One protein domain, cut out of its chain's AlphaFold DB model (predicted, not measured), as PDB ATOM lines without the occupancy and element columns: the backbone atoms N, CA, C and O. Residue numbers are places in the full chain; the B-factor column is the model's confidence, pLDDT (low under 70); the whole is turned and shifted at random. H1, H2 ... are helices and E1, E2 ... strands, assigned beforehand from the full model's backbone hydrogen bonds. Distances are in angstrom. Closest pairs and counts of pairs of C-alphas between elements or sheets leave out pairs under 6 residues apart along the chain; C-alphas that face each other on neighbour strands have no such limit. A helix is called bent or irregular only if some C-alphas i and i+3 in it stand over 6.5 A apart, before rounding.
ATOM      1  N   SER A 262     119.792 144.789 126.461       80.25
ATOM      2  CA  SER A 262     121.100 144.317 126.919       80.25
ATOM      3  C   SER A 262     121.003 143.766 128.334       80.25
ATOM      4  O   SER A 262     120.237 144.263 129.158       80.25
ATOM      5  N   TYR A 263     121.830 142.764 128.620       86.56
ATOM      6  CA  TYR A 263     122.190 142.392 129.987       86.56
ATOM      7  C   TYR A 263     122.955 143.538 130.656       86.56
ATOM      8  O   TYR A 263     123.693 144.255 129.967       86.56
ATOM      9  N   VAL A 264     122.846 143.684 131.979       89.94
ATOM     10  CA  VAL A 264     123.633 144.700 132.695       89.94
ATOM     11  C   VAL A 264     125.127 144.372 132.627       89.94
ATOM     12  O   VAL A 264     125.935 145.266 132.415       89.94
ATOM     13  N   SER A 265     125.499 143.088 132.671       89.81
ATOM     14  CA  SER A 265     126.886 142.625 132.481       89.81
ATOM     15  C   SER A 265     127.470 143.002 131.119       89.81
ATOM     16  O   SER A 265     128.622 143.431 131.011       89.81
ATOM     17  N   ASN A 266     126.667 142.885 130.061       86.38
ATOM     18  CA  ASN A 266     127.103 143.278 128.731       86.38
ATOM     19  C   ASN A 266     127.182 144.805 128.583       86.38
ATOM     20  O   ASN A 266     128.149 145.302 128.010       86.38
ATOM     21  N   ALA A 267     126.217 145.544 129.136       86.44
ATOM     22  CA  ALA A 267     126.255 147.004 129.156       86.44
ATOM     23  C   ALA A 267     127.471 147.523 129.938       86.44
ATOM     24  O   ALA A 267     128.132 148.446 129.482       86.44
ATOM     25  N   ALA A 268     127.830 146.873 131.048       89.19
ATOM     26  CA  ALA A 268     129.017 147.201 131.832       89.19
ATOM     27  C   ALA A 268     130.323 147.025 131.038       89.19
ATOM     28  O   ALA A 268     131.266 147.785 131.236       89.19
ATOM     29  N   THR A 269     130.387 146.040 130.135       88.62
ATOM     30  CA  THR A 269     131.593 145.755 129.332       88.62
ATOM     31  C   THR A 269     131.660 146.592 128.053       88.62
ATOM     32  O   THR A 269     132.743 146.959 127.608       88.62
ATOM     33  N   ASN A 270     130.507 146.879 127.445       84.12
ATOM     34  CA  ASN A 270     130.401 147.447 126.101       84.12
ATOM     35  C   ASN A 270     129.630 148.781 126.082       84.12
ATOM     36  O   ASN A 270     129.016 149.119 125.075       84.12
ATOM     37  N   PHE A 271     129.632 149.548 127.176       85.25
ATOM     38  CA  PHE A 271     128.717 150.680 127.380       85.25
ATOM     39  C   PHE A 271     128.620 151.624 126.181       85.25
ATOM     40  O   PHE A 271     127.529 151.830 125.669       85.25
ATOM     41  N   SER A 272     129.743 152.141 125.671       83.56
ATOM     42  CA  SER A 272     129.737 153.133 124.585       83.56
ATOM     43  C   SER A 272     129.205 152.599 123.254       83.56
ATOM     44  O   SER A 272     128.826 153.387 122.392       83.56
ATOM     45  N   SER A 273     129.204 151.277 123.047       76.44
ATOM     46  CA  SER A 273     128.532 150.685 121.889       76.44
ATOM     47  C   SER A 273     127.042 150.482 122.156       76.44
ATOM     48  O   SER A 273     126.257 150.592 121.223       76.44
ATOM     49  N   VAL A 274     126.658 150.207 123.409       70.25
ATOM     50  CA  VAL A 274     125.298 149.859 123.866       70.25
ATOM     51  C   VAL A 274     124.433 151.088 124.177       70.25
ATOM     52  O   VAL A 274     123.212 151.015 124.065       70.25
ATOM     53  N   ILE A 275     125.043 152.201 124.589       82.00
ATOM     54  CA  ILE A 275     124.399 153.410 125.114       82.00
ATOM     55  C   ILE A 275     125.176 154.643 124.622       82.00
ATOM     56  O   ILE A 275     126.349 154.827 124.938       82.00
ATOM     57  N   ASN A 276     124.505 155.524 123.881       84.56
ATOM     58  CA  ASN A 276     125.004 156.823 123.444       84.56
ATOM     59  C   ASN A 276     124.246 157.932 124.177       84.56
ATOM     60  O   ASN A 276     123.130 158.303 123.813       84.56
ATOM     61  N   CYS A 277     124.886 158.497 125.194       87.50
ATOM     62  CA  CYS A 277     124.355 159.628 125.952       87.50
ATOM     63  C   CYS A 277     124.393 160.963 125.182       87.50
ATOM     64  O   CYS A 277     123.879 161.960 125.676       87.50
ATOM     65  N   SER A 278     124.964 160.997 123.966       87.06
ATOM     66  CA  SER A 278     125.006 162.199 123.115       87.06
ATOM     67  C   SER A 278     123.802 162.355 122.175       87.06
ATOM     68  O   SER A 278     123.758 163.303 121.395       87.06
ATOM     69  N   LEU A 279     122.812 161.452 122.247       78.81
ATOM     70  CA  LEU A 279     121.586 161.524 121.436       78.81
ATOM     71  C   LEU A 279     120.714 162.744 121.758       78.81
ATOM     72  O   LEU A 279     119.856 163.112 120.957       78.81
ATOM     73  N   GLY A 280     120.923 163.353 122.922       80.06
ATOM     74  CA  GLY A 280     120.145 164.479 123.393       80.06
ATOM     75  C   GLY A 280     120.792 165.219 124.559       80.06
ATOM     76  O   GLY A 280     121.753 164.754 125.170       80.06
ATOM     77  N   SER A 281     120.244 166.387 124.878       83.06
ATOM     78  CA  SER A 281     120.584 167.163 126.066       83.06
ATOM     79  C   SER A 281     119.293 167.704 126.695       83.06
ATOM     80  O   SER A 281     118.684 168.605 126.105       83.06
ATOM     81  N   PRO A 282     118.872 167.176 127.862       86.25
ATOM     82  CA  PRO A 282     119.484 166.052 128.587       86.25
ATOM     83  C   PRO A 282     119.198 164.690 127.931       86.25
ATOM     84  O   PRO A 282     118.243 164.536 127.168       86.25
ATOM     85  N   THR A 283     119.987 163.677 128.291       90.12
ATOM     86  CA  THR A 283     119.677 162.272 127.993       90.12
ATOM     87  C   THR A 283     119.422 161.506 129.290       90.12
ATOM     88  O   THR A 283     120.273 161.498 130.176       90.12
ATOM     89  N   TYR A 284     118.270 160.847 129.406       91.94
ATOM     90  CA  TYR A 284     117.911 159.983 130.532       91.94
ATOM     91  C   TYR A 284     118.184 158.521 130.188       91.94
ATOM     92  O   TYR A 284     117.630 158.013 129.221       91.94
ATOM     93  N   LEU A 285     118.985 157.826 130.990       92.88
ATOM     94  CA  LEU A 285     119.169 156.378 130.917       92.88
ATOM     95  C   LEU A 285     118.290 155.705 131.975       92.88
ATOM     96  O   LEU A 285     118.601 155.760 133.160       92.88
ATOM     97  N   ILE A 286     117.202 155.073 131.547       91.94
ATOM     98  CA  ILE A 286     116.263 154.341 132.400       91.94
ATOM     99  C   ILE A 286     116.665 152.861 132.408       91.94
ATOM    100  O   ILE A 286     116.645 152.203 131.366       91.94
ATOM    101  N   LEU A 287     117.052 152.342 133.573       91.44
ATOM    102  CA  LEU A 287     117.591 150.995 133.759       91.44
ATOM    103  C   LEU A 287     116.547 150.058 134.382       91.44
ATOM    104  O   LEU A 287     116.233 150.166 135.562       91.44
ATOM    105  N   GLU A 288     116.072 149.095 133.595       87.94
ATOM    106  CA  GLU A 288     115.227 147.954 133.994       87.94
ATOM    107  C   GLU A 288     115.874 146.644 133.485       87.94
ATOM    108  O   GLU A 288     115.260 145.782 132.871       87.94
ATOM    109  N   SER A 289     117.195 146.507 133.617       83.94
ATOM    110  CA  SER A 289     117.911 145.289 133.193       83.94
ATOM    111  C   SER A 289     118.252 144.409 134.401       83.94
ATOM    112  O   SER A 289     117.680 144.589 135.457       83.94
ATOM    113  N   GLY A 290     119.117 143.402 134.285       85.69
ATOM    114  CA  GLY A 290     119.610 142.619 135.428       85.69
ATOM    115  C   GLY A 290     118.798 141.368 135.783       85.69
ATOM    116  O   GLY A 290     119.392 140.374 136.194       85.69
ATOM    117  N   LEU A 291     117.481 141.331 135.538       84.19
ATOM    118  CA  LEU A 291     116.681 140.114 135.774       84.19
ATOM    119  C   LEU A 291     117.231 138.921 134.976       84.19
ATOM    120  O   LEU A 291     117.454 137.830 135.496       84.19
ATOM    121  N   ASN A 292     117.520 139.161 133.700       82.50
ATOM    122  CA  ASN A 292     118.077 138.152 132.814       82.50
ATOM    123  C   ASN A 292     119.525 137.776 133.188       82.50
ATOM    124  O   ASN A 292     119.921 136.640 132.924       82.50
ATOM    125  N   ASP A 293     120.295 138.677 133.810       86.12
ATOM    126  CA  ASP A 293     121.630 138.383 134.344       86.12
ATOM    127  C   ASP A 293     121.559 137.402 135.521       86.12
ATOM    128  O   ASP A 293     122.425 136.536 135.644       86.12
ATOM    129  N   VAL A 294     120.510 137.498 136.344       84.88
ATOM    130  CA  VAL A 294     120.239 136.564 137.445       84.88
ATOM    131  C   VAL A 294     119.731 135.221 136.907       84.88
ATOM    132  O   VAL A 294     120.300 134.183 137.233       84.88
ATOM    133  N   ILE A 295     118.711 135.233 136.038       81.62
ATOM    134  CA  ILE A 295     118.050 134.009 135.540       81.62
ATOM    135  C   ILE A 295     118.954 133.194 134.605       81.62
ATOM    136  O   ILE A 295     119.035 131.977 134.729       81.62
ATOM    137  N   ASN A 296     119.614 133.843 133.641       77.12
ATOM    138  CA  ASN A 296     120.363 133.141 132.589       77.12
ATOM    139  C   ASN A 296     121.871 133.108 132.847       77.12
ATOM    140  O   ASN A 296     122.565 132.248 132.309       77.12
ATOM    141  N   GLY A 297     122.387 134.067 133.618       65.50
ATOM    142  CA  GLY A 297     123.813 134.171 133.912       65.50
ATOM    143  C   GLY A 297     124.254 133.377 135.139       65.50
ATOM    144  O   GLY A 297     125.455 133.220 135.333       65.50
ATOM    145  N   ASN A 298     123.314 132.890 135.967       63.84
ATOM    146  CA  ASN A 298     123.594 132.379 137.319       63.84
ATOM    147  C   ASN A 298     124.489 133.339 138.126       63.84
ATOM    148  O   ASN A 298     125.330 132.911 138.921       63.84
ATOM    149  N   ASN A 299     124.353 134.643 137.885       74.62
ATOM    150  CA  ASN A 299     125.180 135.636 138.546       74.62
ATOM    151  C   ASN A 299     124.734 135.798 140.000       74.62
ATOM    152  O   ASN A 299     123.541 135.845 140.298       74.62
ATOM    153  N   SER A 300     125.709 135.921 140.902       87.56
ATOM    154  CA  SER A 300     125.437 136.315 142.286       87.56
ATOM    155  C   SER A 300     124.940 137.765 142.343       87.56
ATOM    156  O   SER A 300     125.265 138.553 141.451       87.56
ATOM    157  N   ALA A 301     124.232 138.135 143.417       88.38
ATOM    158  CA  ALA A 301     123.829 139.524 143.666       88.38
ATOM    159  C   ALA A 301     125.022 140.483 143.515       88.38
ATOM    160  O   ALA A 301     124.992 141.359 142.657       88.38
ATOM    161  N   SER A 302     126.143 140.187 144.182       89.81
ATOM    162  CA  SER A 302     127.375 140.993 144.118       89.81
ATOM    163  C   SER A 302     127.921 141.227 142.701       89.81
ATOM    164  O   SER A 302     128.460 142.290 142.388       89.81
ATOM    165  N   THR A 303     127.769 140.245 141.805       91.75
ATOM    166  CA  THR A 303     128.202 140.370 140.407       91.75
ATOM    167  C   THR A 303     127.299 141.336 139.649       91.75
ATOM    168  O   THR A 303     127.785 142.172 138.890       91.75
ATOM    169  N   VAL A 304     125.985 141.241 139.859       91.31
ATOM    170  CA  VAL A 304     125.001 142.138 139.242       91.31
ATOM    171  C   VAL A 304     125.158 143.563 139.780       91.31
ATOM    172  O   VAL A 304     125.164 144.502 138.989       91.31
ATOM    173  N   GLU A 305     125.382 143.721 141.084       92.56
ATOM    174  CA  GLU A 305     125.678 144.999 141.745       92.56
ATOM    175  C   GLU A 305     126.913 145.685 141.138       92.56
ATOM    176  O   GLU A 305     126.851 146.846 140.735       92.56
ATOM    177  N   THR A 306     128.013 144.942 140.968       91.94
ATOM    178  CA  THR A 306     129.247 145.459 140.345       91.94
ATOM    179  C   THR A 306     129.002 145.931 138.908       91.94
ATOM    180  O   THR A 306     129.519 146.964 138.478       91.94
ATOM    181  N   ASN A 307     128.191 145.189 138.146       92.69
ATOM    182  CA  ASN A 307     127.837 145.577 136.784       92.69
ATOM    183  C   ASN A 307     126.974 146.846 136.760       92.69
ATOM    184  O   ASN A 307     127.185 147.695 135.898       92.69
ATOM    185  N   TYR A 308     126.042 147.003 137.705       94.12
ATOM    186  CA  TYR A 308     125.247 148.223 137.837       94.12
ATOM    187  C   TYR A 308     126.110 149.448 138.110       94.12
ATOM    188  O   TYR A 308     125.997 150.427 137.377       94.12
ATOM    189  N   GLN A 309     127.019 149.364 139.084       92.25
ATOM    190  CA  GLN A 309     127.958 150.448 139.390       92.25
ATOM    191  C   GLN A 309     128.762 150.847 138.147       92.25
ATOM    192  O   GLN A 309     128.774 152.013 137.763       92.25
ATOM    193  N   SER A 310     129.313 149.858 137.431       92.31
ATOM    194  CA  SER A 310     130.041 150.091 136.179       92.31
ATOM    195  C   SER A 310     129.194 150.787 135.103       92.31
ATOM    196  O   SER A 310     129.690 151.663 134.393       92.31
ATOM    197  N   VAL A 311     127.911 150.431 134.965       93.00
ATOM    198  CA  VAL A 311     126.993 151.098 134.024       93.00
ATOM    199  C   VAL A 311     126.686 152.527 134.471       93.00
ATOM    200  O   VAL A 311     126.705 153.428 133.635       93.00
ATOM    201  N   TRP A 312     126.433 152.760 135.762       94.31
ATOM    202  CA  TRP A 312     126.158 154.096 136.300       94.31
ATOM    203  C   TRP A 312     127.343 155.038 136.096       94.31
ATOM    204  O   TRP A 312     127.151 156.145 135.593       94.31
ATOM    205  N   LYS A 313     128.566 154.560 136.362       91.25
ATOM    206  CA  LYS A 313     129.812 155.271 136.052       91.25
ATOM    207  C   LYS A 313     129.856 155.770 134.628       91.25
ATOM    208  O   LYS A 313     129.982 156.963 134.377       91.25
ATOM    209  N   GLN A 314     129.761 154.826 133.699       92.38
ATOM    210  CA  GLN A 314     129.971 155.089 132.288       92.38
ATOM    211  C   GLN A 314     128.854 155.986 131.751       92.38
ATOM    212  O   GLN A 314     129.108 156.848 130.915       92.38
ATOM    213  N   ALA A 315     127.637 155.857 132.288       92.25
ATOM    214  CA  ALA A 315     126.530 156.750 131.983       92.25
ATOM    215  C   ALA A 315     126.794 158.186 132.437       92.25
ATOM    216  O   ALA A 315     126.596 159.107 131.646       92.25
ATOM    217  N   HIS A 316     127.275 158.392 133.663       91.62
ATOM    218  CA  HIS A 316     127.614 159.727 134.158       91.62
ATOM    219  C   HIS A 316     128.806 160.338 133.429       91.62
ATOM    220  O   HIS A 316     128.737 161.503 133.041       91.62
ATOM    221  N   GLU A 317     129.857 159.558 133.168       90.62
ATOM    222  CA  GLU A 317     131.010 159.985 132.363       90.62
ATOM    223  C   GLU A 317     130.595 160.377 130.936       90.62
ATOM    224  O   GLU A 317     131.154 161.310 130.357       90.62
ATOM    225  N   ALA A 318     129.578 159.711 130.380       89.75
ATOM    226  CA  ALA A 318     129.006 160.026 129.074       89.75
ATOM    227  C   ALA A 318     127.945 161.151 129.107       89.75
ATOM    228  O   ALA A 318     127.480 161.569 128.046       89.75
ATOM    229  N   GLY A 319     127.565 161.660 130.285       90.94
ATOM    230  CA  GLY A 319     126.615 162.767 130.450       90.94
ATOM    231  C   GLY A 319     125.132 162.377 130.504       90.94
ATOM    232  O   GLY A 319     124.271 163.246 130.363       90.94
ATOM    233  N   CYS A 320     124.803 161.098 130.702       92.31
ATOM    234  CA  CYS A 320     123.432 160.667 130.973       92.31
ATOM    235  C   CYS A 320     123.001 160.997 132.413       92.31
ATOM    236  O   CYS A 320     123.799 160.953 133.347       92.31
ATOM    237  N   ILE A 321     121.698 161.205 132.600       91.81
ATOM    238  CA  ILE A 321     121.020 161.152 133.899       91.81
ATOM    239  C   ILE A 321     120.479 159.732 134.088       91.81
ATOM    240  O   ILE A 321     119.674 159.266 133.283       91.81
ATOM    241  N   VAL A 322     120.903 159.036 135.137       92.94
ATOM    242  CA  VAL A 322     120.558 157.635 135.401       92.94
ATOM    243  C   VAL A 322     119.290 157.533 136.243       92.94
ATOM    244  O   VAL A 322     119.230 158.005 137.377       92.94
ATOM    245  N   VAL A 323     118.286 156.849 135.710       92.69
ATOM    246  CA  VAL A 323     117.042 156.501 136.398       92.69
ATOM    247  C   VAL A 323     117.023 154.992 136.607       92.69
ATOM    248  O   VAL A 323     116.904 154.231 135.652       92.69
ATOM    249  N   GLN A 324     117.163 154.542 137.846       93.44
ATOM    250  CA  GLN A 324     117.226 153.126 138.183       93.44
ATOM    251  C   GLN A 324     115.847 152.595 138.579       93.44
ATOM    252  O   GLN A 324     115.240 153.075 139.528       93.44
ATOM    253  N   GLY A 325     115.360 151.576 137.880       90.50
ATOM    254  CA  GLY A 325     114.195 150.807 138.300       90.50
ATOM    255  C   GLY A 325     114.569 149.688 139.269       90.50
ATOM    256  O   GLY A 325     115.657 149.116 139.169       90.50
ATOM    257  N   SER A 326     113.670 149.319 140.178       89.38
ATOM    258  CA  SER A 326     113.771 148.029 140.866       89.38
ATOM    259  C   SER A 326     113.625 146.881 139.860       89.38
ATOM    260  O   SER A 326     112.796 146.960 138.955       89.38
ATOM    261  N   LEU A 327     114.339 145.776 140.052       86.88
ATOM    262  CA  LEU A 327     114.088 144.537 139.322       86.88
ATOM    263  C   LEU A 327     112.673 144.045 139.624       86.88
ATOM    264  O   LEU A 327     112.348 143.818 140.793       86.88
ATOM    265  N   LEU A 328     111.866 143.836 138.588       76.25
ATOM    266  CA  LEU A 328     110.584 143.156 138.708       76.25
ATOM    267  C   LEU A 328     110.835 141.651 138.834       76.25
ATOM    268  O   LEU A 328     111.291 141.025 137.870       76.25
ATOM    269  N   PRO A 329     110.538 141.020 139.981       64.19
ATOM    270  CA  PRO A 329     110.573 139.583 140.062       64.19
ATOM    271  C   PRO A 329     109.287 139.083 139.410       64.19
ATOM    272  O   PRO A 329     108.240 138.922 140.036       64.19
ATOM    273  N   THR A 330     109.323 138.933 138.095       55.84
ATOM    274  CA  THR A 330     108.165 138.434 137.372       55.84
ATOM    275  C   THR A 330     107.863 137.034 137.892       55.84
ATOM    276  O   THR A 330     108.749 136.182 138.001       55.84
ATOM    277  N   SER A 331     106.603 136.783 138.249       48.09
ATOM    278  CA  SER A 331     106.098 135.445 138.550       48.09
ATOM    279  C   SER A 331     106.058 134.626 137.258       48.09
ATOM    280  O   SER A 331     105.012 134.228 136.745       48.09
ATOM    281  N   MET A 332     107.228 134.373 136.673       45.97
ATOM    282  CA  MET A 332     107.382 133.336 135.675       45.97
ATOM    283  C   MET A 332     107.032 132.044 136.401       45.97
ATOM    284  O   MET A 332     107.807 131.570 137.229       45.97
ATOM    285  N   GLY A 333     105.849 131.492 136.128       46.53
ATOM    286  CA  GLY A 333     105.346 130.241 136.704       46.53
ATOM    287  C   GLY A 333     106.160 128.998 136.316       46.53
ATOM    288  O   GLY A 333     105.584 127.943 136.083       46.53
ATOM    289  N   ILE A 334     107.477 129.136 136.166       45.25
ATOM    290  CA  ILE A 334     108.413 128.151 135.631       45.25
ATOM    291  C   ILE A 334     109.704 128.076 136.476       45.25
ATOM    292  O   ILE A 334     110.388 127.058 136.419       45.25
ATOM    293  N   TYR A 335     110.019 129.060 137.332       53.44
ATOM    294  CA  TYR A 335     111.237 129.025 138.158       53.44
ATOM    295  C   TYR A 335     110.924 129.042 139.661       53.44
ATOM    296  O   TYR A 335     111.140 130.036 140.349       53.44
ATOM    297  N   ASP A 336     110.461 127.904 140.185       51.72
ATOM    298  CA  ASP A 336     110.284 127.625 141.626       51.72
ATOM    299  C   ASP A 336     111.632 127.402 142.351       51.72
ATOM    300  O   ASP A 336     111.853 126.455 143.099       51.72
ATOM    301  N   SER A 337     112.610 128.250 142.051       61.31
ATOM    302  CA  SER A 337     113.915 128.233 142.694       61.31
ATOM    303  C   SER A 337     113.936 129.385 143.691       61.31
ATOM    304  O   SER A 337     114.047 130.556 143.323       61.31
ATOM    305  N   THR A 338     113.840 129.045 144.976       63.34
ATOM    306  CA  THR A 338     114.017 129.952 146.128       63.34
ATOM    307  C   THR A 338     115.302 130.796 146.042       63.34
ATOM    308  O   THR A 338     115.397 131.877 146.627       63.34
ATOM    309  N   THR A 339     116.280 130.345 145.254       69.75
ATOM    310  CA  THR A 339     117.555 131.025 144.991       69.75
ATOM    311  C   THR A 339     117.402 132.309 144.162       69.75
ATOM    312  O   THR A 339     118.130 133.274 144.390       69.75
ATOM    313  N   TYR A 340     116.453 132.375 143.221       76.69
ATOM    314  CA  TYR A 340     116.284 133.575 142.387       76.69
ATOM    315  C   TYR A 340     115.599 134.707 143.145       76.69
ATOM    316  O   TYR A 340     116.045 135.849 143.074       76.69
ATOM    317  N   TRP A 341     114.567 134.381 143.922       78.12
ATOM    318  CA  TRP A 341     113.834 135.356 144.730       78.12
ATOM    319  C   TRP A 341     114.722 136.024 145.774       78.12
ATOM    320  O   TRP A 341     114.694 137.242 145.910       78.12
ATOM    321  N   SER A 342     115.564 135.242 146.455       80.75
ATOM    322  CA  SER A 342     116.534 135.784 147.414       80.75
ATOM    323  C   SER A 342     117.583 136.669 146.738       80.75
ATOM    324  O   SER A 342     117.893 137.740 147.253       80.75
ATOM    325  N   THR A 343     118.079 136.279 145.560       85.00
ATOM    326  CA  THR A 343     119.055 137.080 144.803       85.00
ATOM    327  C   THR A 343     118.448 138.396 144.307       85.00
ATOM    328  O   THR A 343     119.043 139.449 144.505       85.00
ATOM    329  N   ILE A 344     117.251 138.364 143.709       85.81
ATOM    330  CA  ILE A 344     116.557 139.567 143.217       85.81
ATOM    331  C   ILE A 344     116.161 140.484 144.379       85.81
ATOM    332  O   ILE A 344     116.358 141.693 144.283       85.81
ATOM    333  N   GLY A 345     115.651 139.919 145.478       85.50
ATOM    334  CA  GLY A 345     115.348 140.668 146.698       85.50
ATOM    335  C   GLY A 345     116.581 141.392 147.236       85.50
ATOM    336  O   GLY A 345     116.528 142.601 147.435       85.50
ATOM    337  N   SER A 346     117.711 140.684 147.340       87.06
ATOM    338  CA  SER A 346     118.987 141.268 147.785       87.06
ATOM    339  C   SER A 346     119.448 142.407 146.871       87.06
ATOM    340  O   SER A 346     119.839 143.466 147.356       87.06
ATOM    341  N   ILE A 347     119.351 142.229 145.546       90.50
ATOM    342  CA  ILE A 347     119.707 143.284 144.586       90.50
ATOM    343  C   ILE A 347     118.772 144.490 144.733       90.50
ATOM    344  O   ILE A 347     119.247 145.616 144.714       90.50
ATOM    345  N   ASN A 348     117.461 144.295 144.892       90.06
ATOM    346  CA  ASN A 348     116.507 145.402 145.031       90.06
ATOM    347  C   ASN A 348     116.698 146.199 146.321       90.06
ATOM    348  O   ASN A 348     116.662 147.431 146.283       90.06
ATOM    349  N   GLU A 349     116.941 145.512 147.439       87.06
ATOM    350  CA  GLU A 349     117.307 146.155 148.702       87.06
ATOM    351  C   GLU A 349     118.570 147.000 148.516       87.06
ATOM    352  O   GLU A 349     118.574 148.186 148.852       87.06
ATOM    353  N   TRP A 350     119.604 146.432 147.887       90.88
ATOM    354  CA  TRP A 350     120.838 147.148 147.583       90.88
ATOM    355  C   TRP A 350     120.614 148.352 146.657       90.88
ATOM    356  O   TRP A 350     121.078 149.444 146.984       90.88
ATOM    357  N   LEU A 351     119.878 148.187 145.550       90.06
ATOM    358  CA  LEU A 351     119.598 149.238 144.565       90.06
ATOM    359  C   LEU A 351     118.953 150.453 145.232       90.06
ATOM    360  O   LEU A 351     119.399 151.572 144.994       90.06
ATOM    361  N   SER A 352     117.953 150.246 146.094       84.75
ATOM    362  CA  SER A 352     117.203 151.337 146.734       84.75
ATOM    363  C   SER A 352     118.070 152.274 147.586       84.75
ATOM    364  O   SER A 352     117.745 153.450 147.731       84.75
ATOM    365  N   VAL A 353     119.207 151.787 148.095       83.38
ATOM    366  CA  VAL A 353     120.120 152.565 148.947       83.38
ATOM    367  C   VAL A 353     121.350 153.102 148.203       83.38
ATOM    368  O   VAL A 353     122.176 153.775 148.812       83.38
ATOM    369  N   GLN A 354     121.470 152.867 146.887       86.06
ATOM    370  CA  GLN A 354     122.550 153.422 146.048       86.06
ATOM    371  C   GLN A 354     122.208 154.790 145.422       86.06
ATOM    372  O   GLN A 354     122.807 155.171 144.420       86.06
ATOM    373  N   GLY A 355     121.221 155.527 145.930       81.44
ATOM    374  CA  GLY A 355     120.854 156.828 145.359       81.44
ATOM    375  C   GLY A 355     121.829 157.940 145.716       81.44
ATOM    376  O   GLY A 355     122.310 157.982 146.847       81.44
ATOM    377  N   LYS A 356     122.041 158.906 144.804       69.81
ATOM    378  CA  LYS A 356     122.866 160.109 145.067       69.81
ATOM    379  C   LYS A 356     122.424 160.884 146.314       69.81
ATOM    380  O   LYS A 356     123.218 161.611 146.896       69.81
ATOM    381  N   THR A 357     121.158 160.760 146.703       61.00
ATOM    382  CA  THR A 357     120.572 161.421 147.877       61.00
ATOM    383  C   THR A 357     120.807 160.678 149.192       61.00
ATOM    384  O   THR A 357     120.671 161.290 150.245       61.00
ATOM    385  N   PHE A 358     121.148 159.384 149.159       50.47
ATOM    386  CA  PHE A 358     121.306 158.551 150.359       50.47
ATOM    387  C   PHE A 358     122.754 158.451 150.843       50.47
ATOM    388  O   PHE A 358     122.997 158.127 152.007       50.47
ATOM    389  N   THR A 359     123.729 158.744 149.986       44.03
ATOM    390  CA  THR A 359     125.142 158.579 150.308       44.03
ATOM    391  C   THR A 359     125.831 159.887 150.674       44.03
ATOM    392  O   THR A 359     125.938 160.853 149.924       44.03
ATOM    393  N   ASN A 360     126.307 159.867 151.914       41.59
ATOM    394  CA  ASN A 360     127.160 160.834 152.577       41.59
ATOM    395  C   ASN A 360     128.328 161.262 151.667       41.59
ATOM    396  O   ASN A 360     129.120 160.429 151.231       41.59
ATOM    397  N   SER A 361     128.480 162.566 151.445       40.16
ATOM    398  CA  SER A 361     129.504 163.220 150.612       40.16
ATOM    399  C   SER A 361     130.959 163.061 151.104       40.16
ATOM    400  O   SER A 361     131.823 163.864 150.754       40.16
ATOM    401  N   SER A 362     131.264 162.061 151.938       39.09
ATOM    402  CA  SER A 362     132.491 162.019 152.743       39.09
ATOM    403  C   SER A 362     133.446 160.845 152.497       39.09
ATOM    404  O   SER A 362     134.580 160.917 152.974       39.09
ATOM    405  N   SER A 363     133.111 159.810 151.717       40.47
ATOM    406  CA  SER A 363     134.105 158.775 151.379       40.47
ATOM    407  C   SER A 363     134.819 159.079 150.064       40.47
ATOM    408  O   SER A 363     134.456 158.583 149.006       40.47
ATOM    409  N   SER A 364     135.916 159.826 150.163       39.84
ATOM    410  CA  SER A 364     136.945 160.008 149.125       39.84
ATOM    411  C   SER A 364     137.726 158.720 148.778       39.84
ATOM    412  O   SER A 364     138.846 158.784 148.269       39.84
ATOM    413  N   SER A 365     137.170 157.529 149.045       44.00
ATOM    414  CA  SER A 365     137.746 156.280 148.549       44.00
ATOM    415  C   SER A 365     137.323 156.101 147.094       44.00
ATOM    416  O   SER A 365     136.205 155.680 146.803       44.00
ATOM    417  N   SER A 366     138.252 156.425 146.206       44.34
ATOM    418  CA  SER A 366     138.204 156.453 144.741       44.34
ATOM    419  C   SER A 366     137.838 155.135 144.026       44.34
ATOM    420  O   SER A 366     138.316 154.892 142.919       44.34
ATOM    421  N   THR A 367     137.076 154.233 144.643       51.22
ATOM    422  CA  THR A 367     136.723 152.929 144.057       51.22
ATOM    423  C   THR A 367     135.227 152.687 143.890       51.22
ATOM    424  O   THR A 367     134.889 151.827 143.088       51.22
ATOM    425  N   TYR A 368     134.341 153.437 144.558       49.72
ATOM    426  CA  TYR A 368     132.885 153.278 144.407       49.72
ATOM    427  C   TYR A 368     132.169 154.637 144.545       49.72
ATOM    428  O   TYR A 368     131.578 154.929 145.579       49.72
ATOM    429  N   GLU A 369     132.272 155.494 143.522       51.69
ATOM    430  CA  GLU A 369     131.674 156.849 143.480       51.69
ATOM    431  C   GLU A 369     130.289 156.890 142.796       51.69
ATOM    432  O   GLU A 369     129.812 157.954 142.404       51.69
ATOM    433  N   GLU A 370     129.637 155.747 142.583       58.03
ATOM    434  CA  GLU A 370     128.619 155.645 141.533       58.03
ATOM    435  C   GLU A 370     127.253 155.240 142.072       58.03
ATOM    436  O   GLU A 370     127.046 154.140 142.581       58.03
ATOM    437  N   TYR A 371     126.325 156.176 141.914       82.62
ATOM    438  CA  TYR A 371     124.954 156.151 142.401       82.62
ATOM    439  C   TYR A 371     123.997 156.371 141.226       82.62
ATOM    440  O   TYR A 371     124.405 156.891 140.194       82.62
ATOM    441  N   TRP A 372     122.712 156.064 141.353       89.81
ATOM    442  CA  TRP A 372     121.711 156.541 140.386       89.81
ATOM    443  C   TRP A 372     121.224 157.958 140.741       89.81
ATOM    444  O   TRP A 372     121.331 158.394 141.889       89.81
ATOM    445  N   ASP A 373     120.678 158.697 139.766       87.88
ATOM    446  CA  ASP A 373     120.123 160.048 139.972       87.88
ATOM    447  C   ASP A 373     118.661 160.022 140.430       87.88
ATOM    448  O   ASP A 373     118.239 160.855 141.231       87.88
ATOM    449  N   LYS A 374     117.882 159.062 139.919       88.12
ATOM    450  CA  LYS A 374     116.495 158.804 140.330       88.12
ATOM    451  C   LYS A 374     116.249 157.310 140.504       88.12
ATOM    452  O   LYS A 374     116.874 156.513 139.808       88.12
ATOM    453  N   PHE A 375     115.295 156.951 141.358       87.94
ATOM    454  CA  PHE A 375     114.862 155.569 141.550       87.94
ATOM    455  C   PHE A 375     113.364 155.416 141.333       87.94
ATOM    456  O   PHE A 375     112.587 156.300 141.693       87.94
ATOM    457  N   ILE A 376     112.973 154.294 140.734       86.38
ATOM    458  CA  ILE A 376     111.584 153.908 140.502       86.38
ATOM    459  C   ILE A 376     111.384 152.531 141.125       86.38
ATOM    460  O   ILE A 376     111.897 151.532 140.618       86.38
ATOM    461  N   ASP A 377     110.630 152.466 142.220       84.62
ATOM    462  CA  ASP A 377     110.271 151.190 142.832       84.62
ATOM    463  C   ASP A 377     109.043 150.589 142.140       84.62
ATOM    464  O   ASP A 377     107.895 150.885 142.484       84.62
ATOM    465  N   PHE A 378     109.287 149.711 141.170       77.81
ATOM    466  CA  PHE A 378     108.238 148.949 140.504       77.81
ATOM    467  C   PHE A 378     107.637 147.842 141.400       77.81
ATOM    468  O   PHE A 378     106.569 147.324 141.069       77.81
ATOM    469  N   ASN A 379     108.261 147.493 142.537       70.06
ATOM    470  CA  ASN A 379     107.786 146.451 143.460       70.06
ATOM    471  C   ASN A 379     106.793 146.952 144.515       70.06
ATOM    472  O   ASN A 379     105.949 146.174 144.966       70.06
ATOM    473  N   SER A 380     106.860 148.232 144.891       65.31
ATOM    474  CA  SER A 380     106.002 148.848 145.922       65.31
ATOM    475  C   SER A 380     104.491 148.686 145.690       65.31
ATOM    476  O   SER A 380     103.704 148.747 146.633       65.31
ATOM    477  N   TYR A 381     104.063 148.409 144.457       55.25
ATOM    478  CA  TYR A 381     102.650 148.354 144.082       55.25
ATOM    479  C   TYR A 381     101.986 146.985 144.220       55.25
ATOM    480  O   TYR A 381     100.945 146.743 143.609       55.25
ATOM    481  N   GLY A 382     102.544 146.107 145.060       51.19
ATOM    482  CA  GLY A 382     101.880 144.873 145.465       51.19
ATOM    483  C   GLY A 382     101.484 144.037 144.256       51.19
ATOM    484  O   GLY A 382     100.300 143.757 144.069       51.19
ATOM    485  N   PHE A 383     102.472 143.676 143.426       51.38
ATOM    486  CA  PHE A 383     102.283 142.724 142.336       51.38
ATOM    487  C   PHE A 383     101.646 141.462 142.919       51.38
ATOM    488  O   PHE A 383     102.310 140.622 143.529       51.38
ATOM    489  N   VAL A 384     100.324 141.364 142.789       44.12
ATOM    490  CA  VAL A 384      99.579 140.198 143.235       44.12
ATOM    491  C   VAL A 384     100.167 139.029 142.442       44.12
ATOM    492  O   VAL A 384     100.176 139.103 141.208       44.12
ATOM    493  N   PRO A 385     100.656 137.959 143.095       46.56
ATOM    494  CA  PRO A 385     101.334 136.841 142.429       46.56
ATOM    495  C   PRO A 385     100.539 136.189 141.282       46.56
ATOM    496  O   PRO A 385     101.094 135.415 140.504       46.56
ATOM    497  N   SER A 386      99.244 136.495 141.159       42.88
ATOM    498  CA  SER A 386      98.344 136.012 140.115       42.88
ATOM    499  C   SER A 386      98.445 136.741 138.769       42.88
ATOM    500  O   SER A 386      97.939 136.205 137.783       42.88
ATOM    501  N   TYR A 387      99.104 137.902 138.669       43.50
ATOM    502  CA  TYR A 387      99.377 138.518 137.367       43.50
ATOM    503  C   TYR A 387     100.601 137.865 136.727       43.50
ATOM    504  O   TYR A 387     101.709 138.396 136.745       43.50
ATOM    505  N   GLN A 388     100.388 136.695 136.123       47.88
ATOM    506  CA  GLN A 388     101.295 136.193 135.098       47.88
ATOM    507  C   GLN A 388     101.370 137.253 133.997       47.88
ATOM    508  O   GLN A 388     100.465 137.352 133.165       47.88
ATOM    509  N   MET A 389     102.453 138.037 133.961       44.66
ATOM    510  CA  MET A 389     102.716 138.924 132.821       44.66
ATOM    511  C   MET A 389     102.647 138.131 131.505       44.66
ATOM    512  O   MET A 389     102.098 138.629 130.536       44.66
ATOM    513  N   VAL A 390     102.986 136.836 131.546       41.12
ATOM    514  CA  VAL A 390     102.900 135.848 130.455       41.12
ATOM    515  C   VAL A 390     101.526 135.769 129.747       41.12
ATOM    516  O   VAL A 390     101.464 135.301 128.614       41.12
ATOM    517  N   GLY A 391     100.421 136.217 130.366       40.59
ATOM    518  CA  GLY A 391      99.070 136.127 129.784       40.59
ATOM    519  C   GLY A 391      98.419 137.448 129.357       40.59
ATOM    520  O   GLY A 391      97.539 137.433 128.498       40.59
ATOM    521  N   ASN A 392      98.825 138.590 129.926       51.16
ATOM    522  CA  ASN A 392      98.244 139.903 129.604       51.16
ATOM    523  C   ASN A 392      99.299 141.023 129.638       51.16
ATOM    524  O   ASN A 392      99.143 142.045 130.309       51.16
ATOM    525  N   ASN A 393     100.390 140.804 128.900       59.78
ATOM    526  CA  ASN A 393     101.552 141.685 128.713       59.78
ATOM    527  C   ASN A 393     101.231 143.183 128.505       59.78
ATOM    528  O   ASN A 393     102.061 144.037 128.819       59.78
ATOM    529  N   ALA A 394     100.042 143.523 127.995       63.72
ATOM    530  CA  ALA A 394      99.606 144.907 127.819       63.72
ATOM    531  C   ALA A 394      99.439 145.650 129.158       63.72
ATOM    532  O   ALA A 394      99.803 146.818 129.253       63.72
ATOM    533  N   GLN A 395      98.947 144.983 130.209       66.81
ATOM    534  CA  GLN A 395      98.758 145.607 131.526       66.81
ATOM    535  C   GLN A 395     100.087 145.849 132.240       66.81
ATOM    536  O   GLN A 395     100.304 146.929 132.777       66.81
ATOM    537  N   GLY A 396     101.003 144.878 132.198       68.88
ATOM    538  CA  GLY A 396     102.338 145.039 132.775       68.88
ATOM    539  C   GLY A 396     103.136 146.159 132.101       68.88
ATOM    540  O   GLY A 396     103.755 146.982 132.772       68.88
ATOM    541  N   SER A 397     103.034 146.249 130.774       70.25
ATOM    542  CA  SER A 397     103.628 147.333 129.987       70.25
ATOM    543  C   SER A 397     102.973 148.690 130.280       70.25
ATOM    544  O   SER A 397     103.672 149.699 130.371       70.25
ATOM    545  N   ALA A 398     101.651 148.733 130.473       72.38
ATOM    546  CA  ALA A 398     100.941 149.951 130.869       72.38
ATOM    547  C   ALA A 398     101.381 150.448 132.253       72.38
ATOM    548  O   ALA A 398     101.676 151.629 132.386       72.38
ATOM    549  N   ILE A 399     101.510 149.553 133.240       74.12
ATOM    550  CA  ILE A 399     101.988 149.892 134.590       74.12
ATOM    551  C   ILE A 399     103.432 150.395 134.541       74.12
ATOM    552  O   ILE A 399     103.735 151.422 135.137       74.12
ATOM    553  N   PHE A 400     104.324 149.710 133.814       79.31
ATOM    554  CA  PHE A 400     105.698 150.185 133.631       79.31
ATOM    555  C   PHE A 400     105.709 151.606 133.057       79.31
ATOM    556  O   PHE A 400     106.369 152.488 133.604       79.31
ATOM    557  N   GLY A 401     104.926 151.845 132.001       79.25
ATOM    558  CA  GLY A 401     104.787 153.169 131.414       79.25
ATOM    559  C   GLY A 401     104.290 154.198 132.424       79.25
ATOM    560  O   GLY A 401     104.960 155.204 132.639       79.25
ATOM    561  N   GLU A 402     103.159 153.931 133.073       81.25
ATOM    562  CA  GLU A 402     102.545 154.808 134.074       81.25
ATOM    563  C   GLU A 402     103.528 155.167 135.196       81.25
ATOM    564  O   GLU A 402     103.643 156.335 135.549       81.25
ATOM    565  N   ARG A 403     104.317 154.210 135.694       80.75
ATOM    566  CA  ARG A 403     105.299 154.448 136.767       80.75
ATOM    567  C   ARG A 403     106.496 155.263 136.315       80.75
ATOM    568  O   ARG A 403     106.958 156.129 137.053       80.75
ATOM    569  N   VAL A 404     106.989 155.025 135.100       81.25
ATOM    570  CA  VAL A 404     108.010 155.896 134.513       81.25
ATOM    571  C   VAL A 404     107.450 157.315 134.395       81.25
ATOM    572  O   VAL A 404     108.078 158.260 134.861       81.25
ATOM    573  N   ASN A 405     106.240 157.464 133.862       82.81
ATOM    574  CA  ASN A 405     105.551 158.746 133.737       82.81
ATOM    575  C   ASN A 405     105.368 159.449 135.088       82.81
ATOM    576  O   ASN A 405     105.700 160.624 135.211       82.81
ATOM    577  N   GLU A 406     104.906 158.734 136.111       80.06
ATOM    578  CA  GLU A 406     104.790 159.247 137.473       80.06
ATOM    579  C   GLU A 406     106.140 159.692 138.025       80.06
ATOM    580  O   GLU A 406     106.226 160.807 138.516       80.06
ATOM    581  N   ALA A 407     107.205 158.899 137.900       76.50
ATOM    582  CA  ALA A 407     108.530 159.261 138.411       76.50
ATOM    583  C   ALA A 407     109.093 160.554 137.791       76.50
ATOM    584  O   ALA A 407     109.911 161.253 138.399       76.50
ATOM    585  N   PHE A 408     108.661 160.892 136.575       79.38
ATOM    586  CA  PHE A 408     108.981 162.172 135.957       79.38
ATOM    587  C   PHE A 408     107.967 163.283 136.282       79.38
ATOM    588  O   PHE A 408     108.378 164.436 136.400       79.38
ATOM    589  N   ALA A 409     106.686 162.959 136.485       74.69
ATOM    590  CA  ALA A 409     105.625 163.919 136.791       74.69
ATOM    591  C   ALA A 409     105.542 164.324 138.279       74.69
ATOM    592  O   ALA A 409     105.145 165.445 138.588       74.69
ATOM    593  N   SER A 410     105.909 163.442 139.214       62.34
ATOM    594  CA  SER A 410     105.620 163.545 140.655       62.34
ATOM    595  C   SER A 410     106.711 164.223 141.498       62.34
ATOM    596  O   SER A 410     106.751 164.034 142.710       62.34
ATOM    597  N   GLN A 411     107.572 165.063 140.909       58.25
ATOM    598  CA  GLN A 411     108.758 165.665 141.558       58.25
ATOM    599  C   GLN A 411     108.525 166.575 142.799       58.25
ATOM    600  O   GLN A 411     109.420 167.322 143.182       58.25
TER     601      GLN A 411
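What this domain is: This is residues 262 to 411 of the 953 residues of an uncharacterized protein of uncultured archaeon (UniProt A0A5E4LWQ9). A small, three-stranded parallel sheet is the middle layer here, with H3 along one face and H5 slanting over the other. H1 packs side by side on H3, H4 packs on the first residues of H3, 301 to 305, and H2 packs on H4; in the loop after H4, residues 362 to 367 stick out. The printed part has 150 residues with five named helices and three named strands, in the order H1 E1 H2 H3 E2 H4 E3 H5; the sheet's order is E1 E2 E3, and the class is mostly helix. The whole is compact, with a radius of gyration of the C-alphas of 15.7 A and spans of 44 by 33 by 32 A.

How they stand to each other: Begin at the inner strand E2, residues 320 to 325. Parallel to it at 23 degrees is the edge strand E1, residues 283 to 288, where N 285 and O 321 are 2.8 A apart, within hydrogen-bond range. The other edge strand, E3, residues 374 to 376, is parallel to E2 at 27 degrees, with N 376 and O 324 2.8 A apart, within hydrogen-bond range. H3, residues 301 to 317, lies over E2 at a height over the sheet of 10.5 A and runs along the strands; its closest C-alphas to E2 are those of Trp 312 and Val 322, 6.7 A apart. On the opposite face is H5, residues 393 to 409, at a height over the sheet of 10.6 A, which gives three layers, helices on both faces of a sheet. Ile 376 and Ala 407 have the closest C-alphas of E3 and H5, 6.5 A apart. H3 is the hub, touching three helices. It touches H1, residues 264 to 274, the same way at a shallow tilt of 20 degrees, with the C-alphas of Ala 268 and Val 311 closest at 4.9 A. With its residues 301 to 305 alone it touches H4, residues 338 to 352, closest at the C-alphas of Ala 301 and Thr 343, 5.5 A. H4 only grazes the sheet, with residues 348 to 352. H2, residues 291 to 297, touches H4 at a steep tilt of 50 degrees, opposite ways, closest at the C-alphas of Val 294 and Tyr 340, 7.0 A; it only just touches H3, with 3 pairs of C-alphas within 8 A. The strand-helix-strand units, two parallel neighbour strands with helices between, are E1, H2 H3, E2 and E2, H4, E3, both with right-handed crossovers. Every O i to N i+4 pair is within hydrogen-bond range in H2, H3, H4 and H5, but 5 of 7 in H1, which is irregular: C-alphas 269 and 272 are 9.0 A apart.

Where its parts are: Find C-alpha 264, where H1 begins, at (123.633, 144.700, 132.695). E1 is 16.1 A long and E2 15.4 A. H3 runs 24.5 A from C-alpha 301 at (123.829, 139.524, 143.666), and H4 runs 21.6 A. H5 runs 24.0 A to C-alpha 409 at (105.625, 163.919, 136.791).

The domain as a whole: Look to Ser 364 and Gly 391 for the two C-alphas farthest apart, 48.8 A. The printed part has no cut. The links E2 to H4, H4 to E3 and E3 to H5 are long, with 12, 21 and 16 residues. Mean pLDDT of the printed part is 75.2, and 47 residues are under 70, among them 329 to 339, 356 to 370 and 380 to 396.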